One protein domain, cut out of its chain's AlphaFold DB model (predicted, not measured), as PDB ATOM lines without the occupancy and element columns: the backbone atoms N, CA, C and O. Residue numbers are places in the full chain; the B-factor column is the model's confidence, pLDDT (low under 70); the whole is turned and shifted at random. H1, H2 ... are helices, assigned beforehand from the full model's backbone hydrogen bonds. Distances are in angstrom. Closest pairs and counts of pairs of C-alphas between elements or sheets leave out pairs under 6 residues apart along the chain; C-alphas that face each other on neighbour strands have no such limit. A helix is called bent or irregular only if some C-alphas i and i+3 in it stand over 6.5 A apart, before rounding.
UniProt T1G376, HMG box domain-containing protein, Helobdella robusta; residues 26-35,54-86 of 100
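Overview. This is residues 26 to 35 and 54 to 86 of the 100 residues of the protein "HMG box domain-containing protein" of Helobdella robusta (UniProt T1G376). Two helices, H2 and the much longer H3, form an open V joined at its corner by residues 64 and 65, and the short helix H1 sits in the opening of the V, crosswise to H3. H3 runs along the longest axis of the domain, and residues 63 to 68 at the corner stick out free. The printed part has 43 residues with three named helices, in the order H1, H2, H3, and no named strand; the class is all helix. The whole is only just loose, close to compact, with a radius of gyration of the C-alphas of 11.1 A, and only just flat, spanning 33 by 22 by 10 A.

Along the chain. The printed part begins at Pro 26. H1 covers residues 29 to 35, 10.1 A from first to last C-alpha, and starts with C-alpha 29 at (129.986, 101.326, 133.776). After the cut, H2 covers residues 54 to 63 and is 14.4 A long, beginning with C-alpha 54 at (116.793, 100.236, 139.939). H3, the longest helix, covers residues 66 to 86 and is 29.5 A long; C-alpha 86 is at (137.857, 119.062, 133.348). H3 is irregular, but only just: C-alphas 68 and 71 are 6.8 A apart.

Arrangement. H1 touches H2, and the closest C-alphas of the two are those of Ala 34 and Leu 57, 6.3 A apart. Their lines stand at a steep tilt of 45 degrees, and they run opposite ways. H1 also touches H3, which touches it with residues 69 to 76 alone; the closest C-alphas of the two are those of Pro 29 and Val 73, 4.8 A apart. The lines of H1 and H3 are about perpendicular, at 89 degrees. H2 and H3 are only just apart, with their closest C-alphas 8.0 A from each other, and a tight link of 2 residues joins them. In H1 and H2 every O i to N i+4 pair is within hydrogen-bond range, and in H3 it is 15 of 17.

Size, cuts and confidence. The two C-alphas farthest apart are those of Ser 63 and Glu 86, at 33.7 A, while the first and last printed C-alphas, of Pro 26 and Glu 86, are 11.0 A apart. Residues 36 to 53 are cut out and not printed, and C-alphas 35 and 54 are 10.2 A apart across the cut. The link from H1 to H2 runs across this cut. Residues 63 to 68, of which 66 to 68 belong to H3, stand free. The mean pLDDT of the printed part is 93.1, and no printed residue is under 70.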
ATOM      1  N   PRO A  26     132.357 110.956 138.269       89.00
ATOM      2  CA  PRO A  26     132.209 110.304 136.974       89.00
ATOM      3  C   PRO A  26     131.303 109.070 137.073       89.00
ATOM      4  O   PRO A  26     131.330 108.349 138.076       89.00
ATOM      5  N   MET A  27     130.490 108.825 136.043       90.56
ATOM      6  CA  MET A  27     129.643 107.631 135.973       90.56
ATOM      7  C   MET A  27     130.494 106.366 135.806       90.56
ATOM      8  O   MET A  27     131.361 106.300 134.939       90.56
ATOM      9  N   ASN A  28     130.226 105.353 136.632       93.94
ATOM     10  CA  ASN A  28     130.808 104.018 136.467       93.94
ATOM     11  C   ASN A  28     130.080 103.242 135.336       93.94
ATOM     12  O   ASN A  28     129.020 103.694 134.894       93.94
ATOM     13  N   PRO A  29     130.585 102.072 134.890       94.25
ATOM     14  CA  PRO A  29     129.986 101.326 133.776       94.25
ATOM     15  C   PRO A  29     128.496 101.016 133.975       94.25
ATOM     16  O   PRO A  29     127.689 101.225 133.073       94.25
ATOM     17  N   PHE A  30     128.113 100.607 135.188       94.00
ATOM     18  CA  PHE A  30     126.714 100.347 135.528       94.00
ATOM     19  C   PHE A  30     125.847 101.607 135.433       94.00
ATOM     20  O   PHE A  30     124.742 101.542 134.915       94.00
ATOM     21  N   MET A  31     126.328 102.758 135.906       94.50
ATOM     22  CA  MET A  31     125.580 104.019 135.861       94.50
ATOM     23  C   MET A  31     125.384 104.514 134.425       94.50
ATOM     24  O   MET A  31     124.325 105.057 134.120       94.50
ATOM     25  N   VAL A  32     126.362 104.286 133.541       92.12
ATOM     26  CA  VAL A  32     126.241 104.583 132.104       92.12
ATOM     27  C   VAL A  32     125.139 103.729 131.470       92.12
ATOM     28  O   VAL A  32     124.243 104.266 130.820       92.12
ATOM     29  N   PHE A  33     125.160 102.417 131.715       93.81
ATOM     30  CA  PHE A  33     124.114 101.493 131.268       93.81
ATOM     31  C   PHE A  33     122.735 101.861 131.834       93.81
ATOM     32  O   PHE A  33     121.767 102.050 131.096       93.81
ATOM     33  N   ALA A  34     122.652 102.034 133.155       93.31
ATOM     34  CA  ALA A  34     121.411 102.304 133.863       93.31
ATOM     35  C   ALA A  34     120.772 103.626 133.427       93.31
ATOM     36  O   ALA A  34     119.549 103.721 133.401       93.31
ATOM     37  N   GLN A  35     121.564 104.638 133.057       90.31
ATOM     38  CA  GLN A  35     121.031 105.898 132.538       90.31
ATOM     39  C   GLN A  35     120.245 105.694 131.236       90.31
ATOM     40  O   GLN A  35     119.182 106.293 131.069       90.31
ATOM     41  N   SER A  54     115.399 100.463 139.533       93.19
ATOM     42  CA  SER A  54     116.793 100.236 139.939       93.19
ATOM     43  C   SER A  54     117.073  98.773 140.300       93.19
ATOM     44  O   SER A  54     118.135  98.259 139.941       93.19
ATOM     45  N   LYS A  55     116.130  98.087 140.963       95.12
ATOM     46  CA  LYS A  55     116.230  96.645 141.245       95.12
ATOM     47  C   LYS A  55     116.295  95.831 139.950       95.12
ATOM     48  O   LYS A  55     117.147  94.954 139.825       95.12
ATOM     49  N   GLU A  56     115.429  96.131 138.983       94.25
ATOM     50  CA  GLU A  56     115.390  95.436 137.692       94.25
ATOM     51  C   GLU A  56     116.672  95.652 136.878       94.25
ATOM     52  O   GLU A  56     117.284  94.685 136.423       94.25
ATOM     53  N   LEU A  57     117.145  96.897 136.783       95.56
ATOM     54  CA  LEU A  57     118.399  97.231 136.102       95.56
ATOM     55  C   LEU A  57     119.603  96.524 136.728       95.56
ATOM     56  O   LEU A  57     120.492  96.071 136.008       95.56
ATOM     57  N   GLY A  58     119.629  96.404 138.058       96.12
ATOM     58  CA  GLY A  58     120.666  95.664 138.773       96.12
ATOM     59  C   GLY A  58     120.691  94.180 138.400       96.12
ATOM     60  O   GLY A  58     121.770  93.632 138.170       96.12
ATOM     61  N   ARG A  59     119.515  93.543 138.282       96.00
ATOM     62  CA  ARG A  59     119.403  92.155 137.803       96.00
ATOM     63  C   ARG A  59     119.881  92.035 136.359       96.00
ATOM     64  O   ARG A  59     120.791  91.256 136.096       96.00
ATOM     65  N   LYS A  60     119.354  92.871 135.457       95.19
ATOM     66  CA  LYS A  60     119.711  92.866 134.030       95.19
ATOM     67  C   LYS A  60     121.214  93.035 133.823       95.19
ATOM     68  O   LYS A  60     121.825  92.250 133.110       95.19
ATOM     69  N   TRP A  61     121.832  93.994 134.513       95.75
ATOM     70  CA  TRP A  61     123.275  94.220 134.436       95.75
ATOM     71  C   TRP A  61     124.094  92.998 134.857       95.75
ATOM     72  O   TRP A  61     125.105  92.692 134.229       95.75
ATOM     73  N   ARG A  62     123.689  92.286 135.913       95.44
ATOM     74  CA  ARG A  62     124.398  91.073 136.343       95.44
ATOM     75  C   ARG A  62     124.320  89.981 135.280       95.44
ATOM     76  O   ARG A  62     125.353  89.380 135.007       95.44
ATOM     77  N   SER A  63     123.164  89.827 134.638       95.81
ATOM     78  CA  SER A  63     122.927  88.841 133.577       95.81
ATOM     79  C   SER A  63     123.619  89.145 132.242       95.81
ATOM     80  O   SER A  63     123.783  88.232 131.444       95.81
ATOM     81  N   LEU A  64     124.034  90.391 131.979       94.50
ATOM     82  CA  LEU A  64     124.737  90.739 130.736       94.50
ATOM     83  C   LEU A  64     126.105  90.052 130.627       94.50
ATOM     84  O   LEU A  64     126.845  89.951 131.615       94.50
ATOM     85  N   SER A  65     126.477  89.668 129.405       96.69
ATOM     86  CA  SER A  65     127.795  89.101 129.124       96.69
ATOM     87  C   SER A  65     128.903  90.157 129.242       96.69
ATOM     88  O   SER A  65     128.657  91.366 129.294       96.69
ATOM     89  N   ILE A  66     130.159  89.709 129.287       94.12
ATOM     90  CA  ILE A  66     131.318  90.615 129.297       94.12
ATOM     91  C   ILE A  66     131.358  91.453 128.011       94.12
ATOM     92  O   ILE A  66     131.688  92.638 128.070       94.12
ATOM     93  N   LEU A  67     130.983  90.862 126.872       95.81
ATOM     94  CA  LEU A  67     130.939  91.548 125.582       95.81
ATOM     95  C   LEU A  67     129.885  92.657 125.581       95.81
ATOM     96  O   LEU A  67     130.197  93.780 125.192       95.81
ATOM     97  N   ASP A  68     128.699  92.394 126.130       93.69
ATOM     98  CA  ASP A  68     127.641  93.410 126.241       93.69
ATOM     99  C   ASP A  68     128.016  94.524 127.223       93.69
ATOM    100  O   ASP A  68     127.641  95.682 127.053       93.69
ATOM    101  N   LYS A  69     128.789  94.193 128.265       94.56
ATOM    102  CA  LYS A  69     129.299  95.163 129.246       94.56
ATOM    103  C   LYS A  69     130.430  96.026 128.688       94.56
ATOM    104  O   LYS A  69     130.581  97.167 129.129       94.56
ATOM    105  N   LYS A  70     131.222  95.507 127.743       96.00
ATOM    106  CA  LYS A  70     132.414  96.156 127.174       96.00
ATOM    107  C   LYS A  70     132.182  97.608 126.725       96.00
ATOM    108  O   LYS A  70     132.911  98.465 127.229       96.00
ATOM    109  N   PRO A  71     131.171  97.940 125.893       95.31
ATOM    110  CA  PRO A  71     130.950  99.326 125.470       95.31
ATOM    111  C   PRO A  71     130.679 100.271 126.650       95.31
ATOM    112  O   PRO A  71     131.157 101.404 126.672       95.31
ATOM    113  N   TYR A  72     129.973  99.804 127.684       94.06
ATOM    114  CA  TYR A  72     129.704 100.605 128.883       94.06
ATOM    115  C   TYR A  72     130.952 100.797 129.751       94.06
ATOM    116  O   TYR A  72     131.124 101.851 130.367       94.06
ATOM    117  N   VAL A  73     131.835  99.796 129.799       94.25
ATOM    118  CA  VAL A  73     133.123  99.882 130.500       94.25
ATOM    119  C   VAL A  73     134.048 100.884 129.817       94.25
ATOM    120  O   VAL A  73     134.629 101.736 130.492       94.25
ATOM    121  N   GLU A  74     134.160 100.821 128.492       95.00
ATOM    122  CA  GLU A  74     134.963 101.758 127.702       95.00
ATOM    123  C   GLU A  74     134.427 103.186 127.820       95.00
ATOM    124  O   GLU A  74     135.189 104.107 128.120       95.00
ATOM    125  N   LEU A  75     133.109 103.374 127.712       92.00
ATOM    126  CA  LEU A  75     132.494 104.689 127.868       92.00
ATOM    127  C   LEU A  75     132.705 105.262 129.277       92.00
ATOM    128  O   LEU A  75     133.047 106.435 129.416       92.00
ATOM    129  N   ALA A  76     132.579 104.452 130.328       93.00
ATOM    130  CA  ALA A  76     132.857 104.900 131.692       93.00
ATOM    131  C   ALA A  76     134.328 105.300 131.898       93.00
ATOM    132  O   ALA A  76     134.600 106.292 132.575       93.00
ATOM    133  N   ARG A  77     135.280 104.576 131.290       93.94
ATOM    134  CA  ARG A  77     136.704 104.956 131.300       93.94
ATOM    135  C   ARG A  77     136.928 106.292 130.596       93.94
ATOM    136  O   ARG A  77     137.600 107.161 131.148       93.94
ATOM    137  N   SER A  78     136.320 106.484 129.428       91.94
ATOM    138  CA  SER A  78     136.384 107.751 128.694       91.94
ATOM    139  C   SER A  78     135.809 108.902 129.517       91.94
ATOM    140  O   SER A  78     136.468 109.923 129.692       91.94
ATOM    141  N   LEU A  79     134.632 108.717 130.121       89.88
ATOM    142  CA  LEU A  79     134.018 109.707 131.007       89.88
ATOM    143  C   LEU A  79     134.889 110.023 132.228       89.88
ATOM    144  O   LEU A  79     134.987 111.182 132.625       89.88
ATOM    145  N   HIS A  80     135.546 109.022 132.812       89.75
ATOM    146  CA  HIS A  80     136.486 109.231 133.908       89.75
ATOM    147  C   HIS A  80     137.667 110.115 133.486       89.75
ATOM    148  O   HIS A  80     137.990 111.072 134.186       89.75
ATOM    149  N   ARG A  81     138.264 109.846 132.318       90.50
ATOM    150  CA  ARG A  81     139.363 110.654 131.772       90.50
ATOM    151  C   ARG A  81     138.924 112.089 131.483       90.50
ATOM    152  O   ARG A  81     139.616 113.022 131.873       90.50
ATOM    153  N   LEU A  82     137.758 112.276 130.857       88.75
ATOM    154  CA  LEU A  82     137.206 113.612 130.607       88.75
ATOM    155  C   LEU A  82     136.980 114.380 131.912       88.75
ATOM    156  O   LEU A  82     137.308 115.559 131.994       88.75
ATOM    157  N   HIS A  83     136.485 113.704 132.950       89.94
ATOM    158  CA  HIS A  83     136.309 114.305 134.266       89.94
ATOM    159  C   HIS A  83     137.646 114.715 134.902       89.94
ATOM    160  O   HIS A  83     137.714 115.756 135.544       89.94
ATOM    161  N   GLN A  84     138.706 113.914 134.765       88.56
ATOM    162  CA  GLN A  84     140.037 114.271 135.274       88.56
ATOM    163  C   GLN A  84     140.627 115.485 134.549       88.56
ATOM    164  O   GLN A  84     141.265 116.313 135.187       88.56
ATOM    165  N   ILE A  85     140.390 115.607 133.240       88.88
ATOM    166  CA  ILE A  85     140.834 116.760 132.447       88.88
ATOM    167  C   ILE A  85     140.049 118.023 132.833       88.88
ATOM    168  O   ILE A  85     140.648 119.074 133.026       88.88
ATOM    169  N   GLU A  86     138.720 117.927 132.970       85.25
ATOM    170  CA  GLU A  86     137.857 119.062 133.348       85.25
ATOM    171  C   GLU A  86     138.068 119.481 134.815       85.25
ATOM    172  O   GLU A  86     137.993 120.661 135.149       85.25
TER     173      GLU A  86